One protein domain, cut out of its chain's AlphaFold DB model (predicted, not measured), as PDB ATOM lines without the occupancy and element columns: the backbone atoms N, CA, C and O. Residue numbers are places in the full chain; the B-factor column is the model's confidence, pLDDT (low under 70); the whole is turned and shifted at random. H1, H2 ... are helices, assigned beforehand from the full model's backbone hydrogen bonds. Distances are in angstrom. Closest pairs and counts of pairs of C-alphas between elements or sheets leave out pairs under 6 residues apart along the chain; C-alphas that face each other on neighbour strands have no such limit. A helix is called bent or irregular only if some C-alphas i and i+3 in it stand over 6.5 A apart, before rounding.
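Overview. This is residues 20 to 27 and 34 to 134 of the 135 residues of the protein "Hypothetical protein" of Haptolina brevifila (UniProt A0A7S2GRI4). One long helix, H4, is the backbone of the model; H1 and H5 cross it along its middle stretch, H2 and H3 form a crossed pair at its first end, and beyond its other end a long loop, residues 99 to 114, folds back to H5. The helices are mostly crossed rather than side by side. The printed part has 109 residues with five named helices, in the order H1, H2, H3, H4, H5, and no named strand; its class is all helix. It is only just loose, close to compact, with a radius of gyration of the C-alphas of 15.8 A and spans of 48 by 34 by 25 A.

Arrangement. The hub is H4, residues 73 to 98, which touches three other helices and has a kink of 48 degrees near residue 92. H4 is only just irregular: C-alphas 93 and 96 are 6.8 A apart. With residues 79 to 87 alone it touches H1, residues 20 to 27, at a steep tilt of 59 degrees, the same way; the closest C-alphas, of Ala 23 and Val 80, are 5.3 A apart. With residues 81 to 88 alone it touches residues 121 to 128 of H5, residues 115 to 132, at a steep tilt of 54 degrees, opposite ways; the closest C-alphas, of Leu 85 and Val 125, are 5.7 A apart. H1 and H5 are close but not clearly touching, with the C-alphas of Cys 27 and Leu 121 closest at 6.7 A. Residues 73 to 77 of H4 touch residues 44 to 48 of H2, residues 39 to 57, at a steep tilt of 60 degrees, opposite ways; the closest C-alphas, of His 48 and Arg 73, are 6.4 A apart. H2, with residues 52 to 56 alone, touches H3, residues 64 to 70, at 72 degrees, only just about perpendicular; the closest C-alphas, of Met 52 and Ala 67, are 5.3 A apart. H3 and H4 meet only through their link. H1 and H2 are near each other, their closest C-alphas 8.1 A apart, while H3 is apart from H1 and from H5. Every O i to N i+4 pair is within hydrogen-bond range in H1, H2, H3 and H5, against 19 of 22 in H4.

Along the chain. H4 spans 35.3 A from C-alpha 73 at (-23.502, 7.988, 33.602) to C-alpha 98 at (-39.911, 39.153, 31.303). H2 is 27.0 A long, H5 25.8 A, H1 10.6 A and H3 10.1 A. H5 ends with C-alpha 132 at (-23.783, 20.942, 46.952).

Size, cuts and confidence. The two C-alphas farthest apart, of Gln 62 and Gly 102, are 48.9 A apart. Residues 28 to 33 are not printed, and C-alphas 27 and 34 are 11.4 A apart across the cut. The link from H4 to H5 is long, with 16 residues. The mean pLDDT of the printed part is 91.4; residues 105 to 107 and 132 to 134 are under 70.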
ATOM      1  N   THR A  20     -24.557  20.125  28.431       94.12
ATOM      2  CA  THR A  20     -25.143  21.466  28.305       94.12
ATOM      3  C   THR A  20     -26.350  21.452  27.371       94.12
ATOM      4  O   THR A  20     -27.388  22.016  27.720       94.12
ATOM      5  N   ASP A  21     -26.259  20.749  26.240       92.38
ATOM      6  CA  ASP A  21     -27.373  20.608  25.296       92.38
ATOM      7  C   ASP A  21     -28.538  19.848  25.931       92.38
ATOM      8  O   ASP A  21     -29.698  20.249  25.810       92.38
ATOM      9  N   VAL A  22     -28.230  18.787  26.686       95.06
ATOM     10  CA  VAL A  22     -29.227  18.025  27.447       95.06
ATOM     11  C   VAL A  22     -29.899  18.906  28.496       95.06
ATOM     12  O   VAL A  22     -31.125  18.958  28.546       95.06
ATOM     13  N   ALA A  23     -29.130  19.637  29.307       95.38
ATOM     14  CA  ALA A  23     -29.687  20.541  30.310       95.38
ATOM     15  C   ALA A  23     -30.595  21.602  29.673       95.38
ATOM     16  O   ALA A  23     -31.706  21.833  30.155       95.38
ATOM     17  N   HIS A  24     -30.163  22.199  28.560       92.62
ATOM     18  CA  HIS A  24     -30.982  23.139  27.806       92.62
ATOM     19  C   HIS A  24     -32.275  22.483  27.307       92.62
ATOM     20  O   HIS A  24     -33.355  23.043  27.496       92.62
ATOM     21  N   HIS A  25     -32.198  21.278  26.736       92.25
ATOM     22  CA  HIS A  25     -33.365  20.537  26.264       92.25
ATOM     23  C   HIS A  25     -34.370  20.253  27.390       92.25
ATOM     24  O   HIS A  25     -35.549  20.582  27.242       92.25
ATOM     25  N   LEU A  26     -33.906  19.728  28.531       93.88
ATOM     26  CA  LEU A  26     -34.745  19.452  29.703       93.88
ATOM     27  C   LEU A  26     -35.457  20.722  30.191       93.88
ATOM     28  O   LEU A  26     -36.661  20.706  30.423       93.88
ATOM     29  N   CYS A  27     -34.737  21.845  30.278       92.69
ATOM     30  CA  CYS A  27     -35.299  23.104  30.769       92.69
ATOM     31  C   CYS A  27     -36.257  23.767  29.763       92.69
ATOM     32  O   CYS A  27     -37.243  24.398  30.151       92.69
ATOM     33  N   CYS A  34     -42.954  14.951  32.577       92.25
ATOM     34  CA  CYS A  34     -41.985  13.942  32.143       92.25
ATOM     35  C   CYS A  34     -40.703  13.919  32.990       92.25
ATOM     36  O   CYS A  34     -39.928  12.966  32.891       92.25
ATOM     37  N   LEU A  35     -40.455  14.961  33.786       93.56
ATOM     38  CA  LEU A  35     -39.251  15.127  34.600       93.56
ATOM     39  C   LEU A  35     -39.480  14.769  36.072       93.56
ATOM     40  O   LEU A  35     -38.512  14.586  36.809       93.56
ATOM     41  N   GLU A  36     -40.735  14.653  36.500       90.44
ATOM     42  CA  GLU A  36     -41.109  14.321  37.872       90.44
ATOM     43  C   GLU A  36     -40.718  12.884  38.271       90.44
ATOM     44  O   GLU A  36     -40.621  11.962  37.452       90.44
ATOM     45  N   GLY A  37     -40.477  12.685  39.571       91.69
ATOM     46  CA  GLY A  37     -40.040  11.406  40.132       91.69
ATOM     47  C   GLY A  37     -38.728  10.917  39.509       91.69
ATOM     48  O   GLY A  37     -37.698  11.577  39.588       91.69
ATOM     49  N   GLU A  38     -38.772   9.744  38.876       93.88
ATOM     50  CA  GLU A  38     -37.618   9.126  38.205       93.88
ATOM     51  C   GLU A  38     -37.468   9.566  36.735       93.88
ATOM     52  O   GLU A  38     -36.620   9.028  36.018       93.88
ATOM     53  N   GLY A  39     -38.314  10.487  36.261       94.88
ATOM     54  CA  GLY A  39     -38.401  10.908  34.862       94.88
ATOM     55  C   GLY A  39     -37.091  11.476  34.320       94.88
ATOM     56  O   GLY A  39     -36.540  10.936  33.358       94.88
ATOM     57  N   GLU A  40     -36.529  12.485  34.999       94.88
ATOM     58  CA  GLU A  40     -35.226  13.071  34.647       94.88
ATOM     59  C   GLU A  40     -34.140  11.990  34.557       94.88
ATOM     60  O   GLU A  40     -33.447  11.873  33.547       94.88
ATOM     61  N   ARG A  41     -34.025  11.134  35.582       95.31
ATOM     62  CA  ARG A  41     -32.993  10.092  35.622       95.31
ATOM     63  C   ARG A  41     -33.131   9.105  34.464       95.31
ATOM     64  O   ARG A  41     -32.126   8.757  33.848       95.31
ATOM     65  N   LYS A  42     -34.353   8.654  34.159       96.44
ATOM     66  CA  LYS A  42     -34.619   7.726  33.048       96.44
ATOM     67  C   LYS A  42     -34.275   8.345  31.695       96.44
ATOM     68  O   LYS A  42     -33.692   7.655  30.862       96.44
ATOM     69  N   LEU A  43     -34.587   9.625  31.489       95.69
ATOM     70  CA  LEU A  43     -34.219  10.343  30.268       95.69
ATOM     71  C   LEU A  43     -32.700  10.470  30.126       95.69
ATOM     72  O   LEU A  43     -32.166  10.200  29.053       95.69
ATOM     73  N   LEU A  44     -31.992  10.801  31.208       97.00
ATOM     74  CA  LEU A  44     -30.528  10.869  31.202       97.00
ATOM     75  C   LEU A  44     -29.880   9.502  30.952       97.00
ATOM     76  O   LEU A  44     -28.917   9.410  30.195       97.00
ATOM     77  N   ASP A  45     -30.418   8.430  31.540       96.81
ATOM     78  CA  ASP A  45     -29.953   7.060  31.296       96.81
ATOM     79  C   ASP A  45     -30.175   6.633  29.837       96.81
ATOM     80  O   ASP A  45     -29.317   5.975  29.238       96.81
ATOM     81  N   TRP A  46     -31.314   7.021  29.258       96.31
ATOM     82  CA  TRP A  46     -31.625   6.768  27.856       96.31
ATOM     83  C   TRP A  46     -30.680   7.537  26.930       96.31
ATOM     84  O   TRP A  46     -30.077   6.932  26.044       96.31
ATOM     85  N   TYR A  47     -30.485   8.836  27.183       96.75
ATOM     86  CA  TYR A  47     -29.564   9.681  26.425       96.75
ATOM     87  C   TYR A  47     -28.133   9.148  26.487       96.75
ATOM     88  O   TYR A  47     -27.496   8.989  25.451       96.75
ATOM     89  N   HIS A  48     -27.647   8.808  27.687       97.56
ATOM     90  CA  HIS A  48     -26.312   8.241  27.874       97.56
ATOM     91  C   HIS A  48     -26.116   6.991  27.019       97.56
ATOM     92  O   HIS A  48     -25.158   6.913  26.258       97.56
ATOM     93  N   THR A  49     -27.064   6.054  27.087       97.50
ATOM     94  CA  THR A  49     -27.000   4.790  26.340       97.50
ATOM     95  C   THR A  49     -26.884   5.031  24.830       97.50
ATOM     96  O   THR A  49     -26.056   4.406  24.169       97.50
ATOM     97  N   HIS A  50     -27.669   5.964  24.286       97.00
ATOM     98  CA  HIS A  50     -27.650   6.267  22.853       97.00
ATOM     99  C   HIS A  50     -26.423   7.078  22.443       97.00
ATOM    100  O   HIS A  50     -25.877   6.839  21.370       97.00
ATOM    101  N   LEU A  51     -25.941   7.981  23.300       96.69
ATOM    102  CA  LEU A  51     -24.696   8.694  23.054       96.69
ATOM    103  C   LEU A  51     -23.519   7.716  22.989       96.69
ATOM    104  O   LEU A  51     -22.732   7.800  22.055       96.69
ATOM    105  N   MET A  52     -23.411   6.760  23.918       97.94
ATOM    106  CA  MET A  52     -22.323   5.770  23.885       97.94
ATOM    107  C   MET A  52     -22.375   4.928  22.607       97.94
ATOM    108  O   MET A  52     -21.348   4.732  21.964       97.94
ATOM    109  N   ALA A  53     -23.570   4.492  22.195       97.88
ATOM    110  CA  ALA A  53     -23.758   3.794  20.926       97.88
ATOM    111  C   ALA A  53     -23.333   4.638  19.718       97.88
ATOM    112  O   ALA A  53     -22.590   4.139  18.876       97.88
ATOM    113  N   ALA A  54     -23.714   5.915  19.676       97.25
ATOM    114  CA  ALA A  54     -23.306   6.826  18.614       97.25
ATOM    115  C   ALA A  54     -21.782   7.046  18.595       97.25
ATOM    116  O   ALA A  54     -21.173   7.041  17.530       97.25
ATOM    117  N   LEU A  55     -21.128   7.183  19.755       97.25
ATOM    118  CA  LEU A  55     -19.669   7.332  19.818       97.25
ATOM    119  C   LEU A  55     -18.936   6.124  19.217       97.25
ATOM    120  O   LEU A  55     -17.895   6.303  18.588       97.25
ATOM    121  N   VAL A  56     -19.481   4.914  19.378       98.25
ATOM    122  CA  VAL A  56     -18.948   3.707  18.728       98.25
ATOM    123  C   VAL A  56     -19.250   3.712  17.231       98.25
ATOM    124  O   VAL A  56     -18.346   3.522  16.423       98.25
ATOM    125  N   GLU A  57     -20.503   3.968  16.851       98.25
ATOM    126  CA  GLU A  57     -20.957   3.985  15.453       98.25
ATOM    127  C   GLU A  57     -20.136   4.948  14.585       98.25
ATOM    128  O   GLU A  57     -19.722   4.598  13.480       98.25
ATOM    129  N   TYR A  58     -19.845   6.140  15.108       97.38
ATOM    130  CA  TYR A  58     -19.097   7.180  14.405       97.38
ATOM    131  C   TYR A  58     -17.578   7.123  14.654       97.38
ATOM    132  O   TYR A  58     -16.859   8.051  14.283       97.38
ATOM    133  N   GLY A  59     -17.069   6.041  15.256       97.44
ATOM    134  CA  GLY A  59     -15.633   5.764  15.366       97.44
ATOM    135  C   GLY A  59     -14.868   6.619  16.382       97.44
ATOM    136  O   GLY A  59     -13.640   6.670  16.330       97.44
ATOM    137  N   VAL A  60     -15.563   7.285  17.309       96.56
ATOM    138  CA  VAL A  60     -14.937   8.016  18.426       96.56
ATOM    139  C   VAL A  60     -14.419   7.044  19.491       96.56
ATOM    140  O   VAL A  60     -13.377   7.287  20.099       96.56
ATOM    141  N   ALA A  61     -15.122   5.931  19.701       97.62
ATOM    142  CA  ALA A  61     -14.737   4.850  20.602       97.62
ATOM    143  C   ALA A  61     -14.686   3.508  19.858       97.62
ATOM    144  O   ALA A  61     -15.420   3.295  18.897       97.62
ATOM    145  N   GLN A  62     -13.822   2.596  20.311       96.94
ATOM    146  CA  GLN A  62     -13.664   1.275  19.686       96.94
ATOM    147  C   GLN A  62     -14.818   0.321  20.025       96.94
ATOM    148  O   GLN A  62     -15.199  -0.508  19.202       96.94
ATOM    149  N   ASP A  63     -15.376   0.448  21.227       97.06
ATOM    150  CA  ASP A  63     -16.487  -0.350  21.732       97.06
ATOM    151  C   ASP A  63     -17.249   0.402  22.844       97.06
ATOM    152  O   ASP A  63     -16.939   1.547  23.192       97.06
ATOM    153  N   GLN A  64     -18.281  -0.245  23.390       94.12
ATOM    154  CA  GLN A  64     -19.147   0.323  24.429       94.12
ATOM    155  C   GLN A  64     -18.422   0.587  25.757       94.12
ATOM    156  O   GLN A  64     -18.801   1.503  26.492       94.12
ATOM    157  N   GLU A  65     -17.399  -0.207  26.079       95.69
ATOM    158  CA  GLU A  65     -16.621  -0.046  27.307       95.69
ATOM    159  C   GLU A  65     -15.731   1.194  27.194       95.69
ATOM    160  O   GLU A  65     -15.782   2.080  28.053       95.69
ATOM    161  N   ALA A  66     -15.017   1.321  26.072       96.81
ATOM    162  CA  ALA A  66     -14.233   2.498  25.740       96.81
ATOM    163  C   ALA A  66     -15.109   3.760  25.717       96.81
ATOM    164  O   ALA A  66     -14.743   4.762  26.332       96.81
ATOM    165  N   ALA A  67     -16.296   3.712  25.101       96.19
ATOM    166  CA  ALA A  67     -17.228   4.840  25.085       96.19
ATOM    167  C   ALA A  67     -17.645   5.254  26.505       96.19
ATOM    168  O   ALA A  67     -17.541   6.426  26.871       96.19
ATOM    169  N   SER A  68     -18.037   4.286  27.339       93.88
ATOM    170  CA  SER A  68     -18.464   4.534  28.722       93.88
ATOM    171  C   SER A  68     -17.347   5.090  29.610       93.88
ATOM    172  O   SER A  68     -17.639   5.754  30.606       93.88
ATOM    173  N   SER A  69     -16.080   4.853  29.251       95.69
ATOM    174  CA  SER A  69     -14.924   5.449  29.930       95.69
ATOM    175  C   SER A  69     -14.718   6.937  29.599       95.69
ATOM    176  O   SER A  69     -14.180   7.668  30.430       95.69
ATOM    177  N   LEU A  70     -15.182   7.406  28.430       95.38
ATOM    178  CA  LEU A  70     -15.095   8.818  28.025       95.38
ATOM    179  C   LEU A  70     -16.069   9.698  28.811       95.38
ATOM    180  O   LEU A  70     -15.752  10.837  29.152       95.38
ATOM    181  N   LEU A  71     -17.264   9.176  29.085       95.44
ATOM    182  CA  LEU A  71     -18.286   9.858  29.866       95.44
ATOM    183  C   LEU A  71     -19.136   8.825  30.596       95.44
ATOM    184  O   LEU A  71     -20.019   8.205  30.004       95.44
ATOM    185  N   SER A  72     -18.915   8.659  31.896       96.19
ATOM    186  CA  SER A  72     -19.767   7.790  32.708       96.19
ATOM    187  C   SER A  72     -21.162   8.395  32.909       96.19
ATOM    188  O   SER A  72     -21.364   9.611  32.838       96.19
ATOM    189  N   ARG A  73     -22.140   7.544  33.247       95.69
ATOM    190  CA  ARG A  73     -23.502   7.988  33.602       95.69
ATOM    191  C   ARG A  73     -23.506   9.003  34.737       95.69
ATOM    192  O   ARG A  73     -24.277   9.957  34.696       95.69
ATOM    193  N   GLN A  74     -22.666   8.787  35.748       95.62
ATOM    194  CA  GLN A  74     -22.586   9.692  36.889       95.62
ATOM    195  C   GLN A  74     -22.017  11.049  36.464       95.62
ATOM    196  O   GLN A  74     -22.642  12.066  36.735       95.62
ATOM    197  N   GLN A  75     -20.923  11.062  35.694       96.62
ATOM    198  CA  GLN A  75     -20.356  12.308  35.169       96.62
ATOM    199  C   GLN A  75     -21.354  13.081  34.299       96.62
ATOM    200  O   GLN A  75     -21.456  14.295  34.451       96.62
ATOM    201  N   LEU A  76     -22.120  12.407  33.430       97.19
ATOM    202  CA  LEU A  76     -23.185  13.058  32.657       97.19
ATOM    203  C   LEU A  76     -24.189  13.750  33.590       97.19
ATOM    204  O   LEU A  76     -24.518  14.913  33.380       97.19
ATOM    205  N   ARG A  77     -24.665  13.056  34.631       96.31
ATOM    206  CA  ARG A  77     -25.638  13.609  35.589       96.31
ATOM    207  C   ARG A  77     -25.076  14.811  36.348       96.31
ATOM    208  O   ARG A  77     -25.775  15.813  36.477       96.31
ATOM    209  N   ASP A  78     -23.825  14.740  36.791       96.06
ATOM    210  CA  ASP A  78     -23.168  15.828  37.525       96.06
ATOM    211  C   ASP A  78     -22.964  17.065  36.634       96.06
ATOM    212  O   ASP A  78     -23.227  18.202  37.041       96.06
ATOM    213  N   GLN A  79     -22.553  16.850  35.380       97.12
ATOM    214  CA  GLN A  79     -22.398  17.917  34.393       97.12
ATOM    215  C   GLN A  79     -23.746  18.528  33.992       97.12
ATOM    216  O   GLN A  79     -23.844  19.748  33.887       97.12
ATOM    217  N   VAL A  80     -24.795  17.715  33.810       97.69
ATOM    218  CA  VAL A  80     -26.162  18.205  33.558       97.69
ATOM    219  C   VAL A  80     -26.653  19.029  34.744       97.69
ATOM    220  O   VAL A  80     -27.175  20.120  34.542       97.69
ATOM    221  N   GLY A  81     -26.437  18.566  35.978       97.12
ATOM    222  CA  GLY A  81     -26.779  19.324  37.183       97.12
ATOM    223  C   GLY A  81     -26.083  20.687  37.228       97.12
ATOM    224  O   GLY A  81     -26.733  21.710  37.445       97.12
ATOM    225  N   SER A  82     -24.784  20.725  36.930       96.44
ATOM    226  CA  SER A  82     -24.020  21.978  36.842       96.44
ATOM    227  C   SER A  82     -24.568  22.909  35.753       96.44
ATOM    228  O   SER A  82     -24.784  24.095  35.995       96.44
ATOM    229  N   ALA A  83     -24.889  22.371  34.574       96.56
ATOM    230  CA  ALA A  83     -25.472  23.145  33.483       96.56
ATOM    231  C   ALA A  83     -26.890  23.662  33.808       96.56
ATOM    232  O   ALA A  83     -27.234  24.777  33.423       96.56
ATOM    233  N   ILE A  84     -27.701  22.907  34.560       96.69
ATOM    234  CA  ILE A  84     -29.006  23.371  35.061       96.69
ATOM    235  C   ILE A  84     -28.828  24.536  36.042       96.69
ATOM    236  O   ILE A  84     -29.607  25.487  35.990       96.69
ATOM    237  N   LEU A  85     -27.806  24.513  36.906       96.81
ATOM    238  CA  LEU A  85     -27.499  25.650  37.783       96.81
ATOM    239  C   LEU A  85     -27.145  26.904  36.975       96.81
ATOM    240  O   LEU A  85     -27.678  27.978  37.257       96.81
ATOM    241  N   ASP A  86     -26.307  26.780  35.945       94.81
ATOM    242  CA  ASP A  86     -25.953  27.909  35.076       94.81
ATOM    243  C   ASP A  86     -27.157  28.441  34.288       94.81
ATOM    244  O   ASP A  86     -27.383  29.656  34.234       94.81
ATOM    245  N   MET A  87     -27.997  27.544  33.763       93.31
ATOM    246  CA  MET A  87     -29.286  27.906  33.172       93.31
ATOM    247  C   MET A  87     -30.166  28.643  34.184       93.31
ATOM    248  O   MET A  87     -30.710  29.701  33.871       93.31
ATOM    249  N   GLY A  88     -30.258  28.139  35.416       94.81
ATOM    250  CA  GLY A  88     -30.978  28.767  36.519       94.81
ATOM    251  C   GLY A  88     -30.496  30.191  36.789       94.81
ATOM    252  O   GLY A  88     -31.314  31.101  36.889       94.81
ATOM    253  N   ARG A  89     -29.179  30.433  36.820       94.31
ATOM    254  CA  ARG A  89     -28.616  31.782  37.012       94.31
ATOM    255  C   ARG A  89     -29.109  32.755  35.946       94.31
ATOM    256  O   ARG A  89     -29.575  33.838  36.288       94.31
ATOM    257  N   LEU A  90     -29.054  32.370  34.670       92.12
ATOM    258  CA  LEU A  90     -29.527  33.211  33.569       92.12
ATOM    259  C   LEU A  90     -31.048  33.409  33.615       92.12
ATOM    260  O   LEU A  90     -31.556  34.523  33.472       92.12
ATOM    261  N   VAL A  91     -31.787  32.320  33.793       92.81
ATOM    262  CA  VAL A  91     -33.245  32.324  33.715       92.81
ATOM    263  C   VAL A  91     -33.852  33.118  34.869       92.81
ATOM    264  O   VAL A  91     -34.661  34.014  34.623       92.81
ATOM    265  N   LEU A  92     -33.418  32.861  36.102       92.06
ATOM    266  CA  LEU A  92     -33.948  33.518  37.295       92.06
ATOM    267  C   LEU A  92     -33.526  34.988  37.375       92.06
ATOM    268  O   LEU A  92     -34.352  35.841  37.693       92.06
ATOM    269  N   ALA A  93     -32.267  35.310  37.054       92.44
ATOM    270  CA  ALA A  93     -31.775  36.682  37.172       92.44
ATOM    271  C   ALA A  93     -32.261  37.595  36.038       92.44
ATOM    272  O   ALA A  93     -32.483  38.786  36.254       92.44
ATOM    273  N   TYR A  94     -32.412  37.063  34.821       89.06
ATOM    274  CA  TYR A  94     -32.707  37.878  33.645       89.06
ATOM    275  C   TYR A  94     -34.063  37.554  33.022       89.06
ATOM    276  O   TYR A  94     -34.876  38.460  32.814       89.06
ATOM    277  N   GLN A  95     -34.343  36.286  32.718       89.06
ATOM    278  CA  GLN A  95     -35.516  35.942  31.909       89.06
ATOM    279  C   GLN A  95     -36.837  36.037  32.680       89.06
ATOM    280  O   GLN A  95     -37.837  36.455  32.103       89.06
ATOM    281  N   PHE A  96     -36.850  35.726  33.978       91.81
ATOM    282  CA  PHE A  96     -38.067  35.735  34.798       91.81
ATOM    283  C   PHE A  96     -38.697  37.120  34.937       91.81
ATOM    284  O   PHE A  96     -39.920  37.230  34.960       91.81
ATOM    285  N   SER A  97     -37.895  38.189  34.899       90.75
ATOM    286  CA  SER A  97     -38.412  39.568  34.859       90.75
ATOM    287  C   SER A  97     -39.275  39.878  33.623       90.75
ATOM    288  O   SER A  97     -39.994  40.873  33.603       90.75
ATOM    289  N   ARG A  98     -39.201  39.031  32.587       88.19
ATOM    290  CA  ARG A  98     -39.911  39.153  31.303       88.19
ATOM    291  C   ARG A  98     -40.795  37.938  31.014       88.19
ATOM    292  O   ARG A  98     -41.270  37.789  29.889       88.19
ATOM    293  N   ALA A  99     -40.963  37.045  31.987       88.69
ATOM    294  CA  ALA A  99     -41.699  35.809  31.787       88.69
ATOM    295  C   ALA A  99     -43.191  36.075  31.568       88.69
ATOM    296  O   ALA A  99     -43.773  37.012  32.117       88.69
ATOM    297  N   ASN A 100     -43.814  35.216  30.767       87.31
ATOM    298  CA  ASN A 100     -45.250  35.236  30.536       87.31
ATOM    299  C   ASN A 100     -45.784  33.811  30.633       87.31
ATOM    300  O   ASN A 100     -45.830  33.092  29.637       87.31
ATOM    301  N   PHE A 101     -46.199  33.435  31.842       84.62
ATOM    302  CA  PHE A 101     -46.601  32.072  32.194       84.62
ATOM    303  C   PHE A 101     -48.009  31.666  31.724       84.62
ATOM    304  O   PHE A 101     -48.589  30.713  32.234       84.62
ATOM    305  N   GLY A 102     -48.601  32.412  30.789       75.94
ATOM    306  CA  GLY A 102     -49.973  32.189  30.334       75.94
ATOM    307  C   GLY A 102     -50.124  31.169  29.203       75.94
ATOM    308  O   GLY A 102     -51.221  31.065  28.656       75.94
ATOM    309  N   LYS A 103     -49.050  30.492  28.771       72.19
ATOM    310  CA  LYS A 103     -49.077  29.612  27.592       72.19
ATOM    311  C   LYS A 103     -48.222  28.369  27.795       72.19
ATOM    312  O   LYS A 103     -47.010  28.480  27.938       72.19
ATOM    313  N   GLU A 104     -48.829  27.196  27.649       72.31
ATOM    314  CA  GLU A 104     -48.061  25.969  27.442       72.31
ATOM    315  C   GLU A 104     -47.168  26.141  26.206       72.31
ATOM    316  O   GLU A 104     -47.619  26.511  25.117       72.31
ATOM    317  N   ALA A 105     -45.866  25.957  26.402       68.88
ATOM    318  CA  ALA A 105     -44.856  26.307  25.412       68.88
ATOM    319  C   ALA A 105     -43.687  25.320  25.457       68.88
ATOM    320  O   ALA A 105     -42.525  25.706  25.621       68.88
ATOM    321  N   LEU A 106     -44.007  24.036  25.282       67.50
ATOM    322  CA  LEU A 106     -43.016  23.018  24.934       67.50
ATOM    323  C   LEU A 106     -42.284  23.476  23.668       67.50
ATOM    324  O   LEU A 106     -42.921  24.059  22.800       67.50
ATOM    325  N   ASN A 107     -40.968  23.269  23.596       68.44
ATOM    326  CA  ASN A 107     -40.058  23.694  22.516       68.44
ATOM    327  C   ASN A 107     -39.876  25.210  22.278       68.44
ATOM    328  O   ASN A 107     -39.269  25.607  21.285       68.44
ATOM    329  N   ARG A 108     -40.353  26.081  23.179       72.88
ATOM    330  CA  ARG A 108     -40.223  27.546  23.033       72.88
ATOM    331  C   ARG A 108     -39.697  28.224  24.294       72.88
ATOM    332  O   ARG A 108     -40.188  29.303  24.614       72.88
ATOM    333  N   ASN A 109     -38.707  27.654  24.975       83.69
ATOM    334  CA  ASN A 109     -38.236  28.125  26.286       83.69
ATOM    335  C   ASN A 109     -39.312  27.937  27.365       83.69
ATOM    336  O   ASN A 109     -39.767  28.896  27.982       83.69
ATOM    337  N   ALA A 110     -39.743  26.690  27.577       86.69
ATOM    338  CA  ALA A 110     -40.798  26.354  28.533       86.69
ATOM    339  C   ALA A 110     -40.559  26.980  29.920       86.69
ATOM    340  O   ALA A 110     -41.486  27.534  30.504       86.69
ATOM    341  N   TYR A 111     -39.306  27.022  30.385       87.88
ATOM    342  CA  TYR A 111     -38.915  27.638  31.655       87.88
ATOM    343  C   TYR A 111     -39.399  29.090  31.879       87.88
ATOM    344  O   TYR A 111     -39.490  29.495  33.031       87.88
ATOM    345  N   ASN A 112     -39.701  29.898  30.847       86.44
ATOM    346  CA  ASN A 112     -40.191  31.286  31.006       86.44
ATOM    347  C   ASN A 112     -41.595  31.544  30.423       86.44
ATOM    348  O   ASN A 112     -42.042  32.696  30.373       86.44
ATOM    349  N   LYS A 113     -42.282  30.485  29.985       88.31
ATOM    350  CA  LYS A 113     -43.619  30.554  29.368       88.31
ATOM    351  C   LYS A 113     -44.631  29.600  29.985       88.31
ATOM    352  O   LYS A 113     -45.813  29.921  30.004       88.31
ATOM    353  N   ASP A 114     -44.169  28.480  30.527       90.38
ATOM    354  CA  ASP A 114     -44.986  27.500  31.226       90.38
ATOM    355  C   ASP A 114     -44.689  27.532  32.731       90.38
ATOM    356  O   ASP A 114     -43.535  27.444  33.158       90.38
ATOM    357  N   LEU A 115     -45.737  27.672  33.547       90.94
ATOM    358  CA  LEU A 115     -45.583  27.792  34.997       90.94
ATOM    359  C   LEU A 115     -45.026  26.508  35.623       90.94
ATOM    360  O   LEU A 115     -44.224  26.590  36.553       90.94
ATOM    361  N   ARG A 116     -45.424  25.326  35.138       91.56
ATOM    362  CA  ARG A 116     -44.974  24.052  35.715       91.56
ATOM    363  C   ARG A 116     -43.499  23.815  35.415       91.56
ATOM    364  O   ARG A 116     -42.752  23.481  36.330       91.56
ATOM    365  N   SER A 117     -43.053  24.067  34.185       91.75
ATOM    366  CA  SER A 117     -41.634  24.015  33.816       91.75
ATOM    367  C   SER A 117     -40.798  25.032  34.599       91.75
ATOM    368  O   SER A 117     -39.692  24.709  35.031       91.75
ATOM    369  N   ALA A 118     -41.322  26.238  34.840       92.50
ATOM    370  CA  ALA A 118     -40.652  27.241  35.667       92.50
ATOM    371  C   ALA A 118     -40.492  26.780  37.127       92.50
ATOM    372  O   ALA A 118     -39.404  26.885  37.694       92.50
ATOM    373  N   VAL A 119     -41.557  26.233  37.722       93.44
ATOM    374  CA  VAL A 119     -41.534  25.678  39.084       93.44
ATOM    375  C   VAL A 119     -40.572  24.495  39.175       93.44
ATOM    376  O   VAL A 119     -39.781  24.440  40.116       93.44
ATOM    377  N   TRP A 120     -40.583  23.593  38.189       94.44
ATOM    378  CA  TRP A 120     -39.641  22.478  38.123       94.44
ATOM    379  C   TRP A 120     -38.190  22.969  38.107       94.44
ATOM    380  O   TRP A 120     -37.388  22.505  38.914       94.44
ATOM    381  N   LEU A 121     -37.860  23.956  37.264       95.12
ATOM    382  CA  LEU A 121     -36.504  24.507  37.192       95.12
ATOM    383  C   LEU A 121     -36.066  25.102  38.537       95.12
ATOM    384  O   LEU A 121     -34.967  24.811  39.005       95.12
ATOM    385  N   VAL A 122     -36.922  25.904  39.182       95.44
ATOM    386  CA  VAL A 122     -36.625  26.499  40.498       95.44
ATOM    387  C   VAL A 122     -36.398  25.415  41.552       95.44
ATOM    388  O   VAL A 122     -35.401  25.464  42.272       95.44
ATOM    389  N   ALA A 123     -37.286  24.421  41.627       95.06
ATOM    390  CA  ALA A 123     -37.167  23.315  42.573       95.06
ATOM    391  C   ALA A 123     -35.898  22.487  42.325       95.06
ATOM    392  O   ALA A 123     -35.212  22.093  43.269       95.06
ATOM    393  N   ARG A 124     -35.546  22.256  41.055       95.19
ATOM    394  CA  ARG A 124     -34.342  21.509  40.686       95.19
ATOM    395  C   ARG A 124     -33.068  22.265  41.051       95.19
ATOM    396  O   ARG A 124     -32.155  21.652  41.601       95.19
ATOM    397  N   VAL A 125     -33.022  23.575  40.800       96.44
ATOM    398  CA  VAL A 125     -31.916  24.457  41.215       96.44
ATOM    399  C   VAL A 125     -31.757  24.450  42.735       96.44
ATOM    400  O   VAL A 125     -30.647  24.255  43.223       96.44
ATOM    401  N   ASP A 126     -32.849  24.598  43.488       96.06
ATOM    402  CA  ASP A 126     -32.826  24.537  44.955       96.06
ATOM    403  C   ASP A 126     -32.284  23.188  45.464       96.06
ATOM    404  O   ASP A 126     -31.392  23.157  46.312       96.06
ATOM    405  N   ALA A 127     -32.749  22.071  44.894       93.94
ATOM    406  CA  ALA A 127     -32.259  20.740  45.245       93.94
ATOM    407  C   ALA A 127     -30.758  20.561  44.944       93.94
ATOM    408  O   ALA A 127     -30.034  19.987  45.758       93.94
ATOM    409  N   LEU A 128     -30.279  21.065  43.800       94.94
ATOM    410  CA  LEU A 128     -28.864  21.011  43.417       94.94
ATOM    411  C   LEU A 128     -27.986  21.850  44.354       94.94
ATOM    412  O   LEU A 128     -26.938  21.377  44.788       94.94
ATOM    413  N   LEU A 129     -28.428  23.056  44.724       94.56
ATOM    414  CA  LEU A 129     -27.713  23.907  45.680       94.56
ATOM    415  C   LEU A 129     -27.653  23.272  47.075       94.56
ATOM    416  O   LEU A 129     -26.602  23.276  47.709       94.56
ATOM    417  N   LYS A 130     -28.751  22.667  47.541       92.19
ATOM    418  CA  LYS A 130     -28.780  21.947  48.824       92.19
ATOM    419  C   LYS A 130     -27.867  20.722  48.824       92.19
ATOM    420  O   LYS A 130     -27.167  20.504  49.807       92.19
ATOM    421  N   GLY A 131     -27.838  19.960  47.730       81.62
ATOM    422  CA  GLY A 131     -26.934  18.817  47.569       81.62
ATOM    423  C   GLY A 131     -25.453  19.213  47.497       81.62
ATOM    424  O   GLY A 131     -24.591  18.457  47.942       81.62
ATOM    425  N   ALA A 132     -25.148  20.419  47.011       62.09
ATOM    426  CA  ALA A 132     -23.783  20.942  46.952       62.09
ATOM    427  C   ALA A 132     -23.207  21.331  48.328       62.09
ATOM    428  O   ALA A 132     -21.993  21.424  48.467       62.09
ATOM    429  N   HIS A 133     -24.047  21.533  49.351       46.41
ATOM    430  CA  HIS A 133     -23.615  21.847  50.723       46.41
ATOM    431  C   HIS A 133     -23.300  20.610  51.583       46.41
ATOM    432  O   HIS A 133     -22.939  20.752  52.749       46.41
ATOM    433  N   THR A 134     -23.453  19.404  51.030       43.19
ATOM    434  CA  THR A 134     -23.186  18.122  51.709       43.19
ATOM    435  C   THR A 134     -21.824  17.497  51.368       43.19
ATOM    436  O   THR A 134     -21.570  16.354  51.748       43.19
TER     437      THR A 134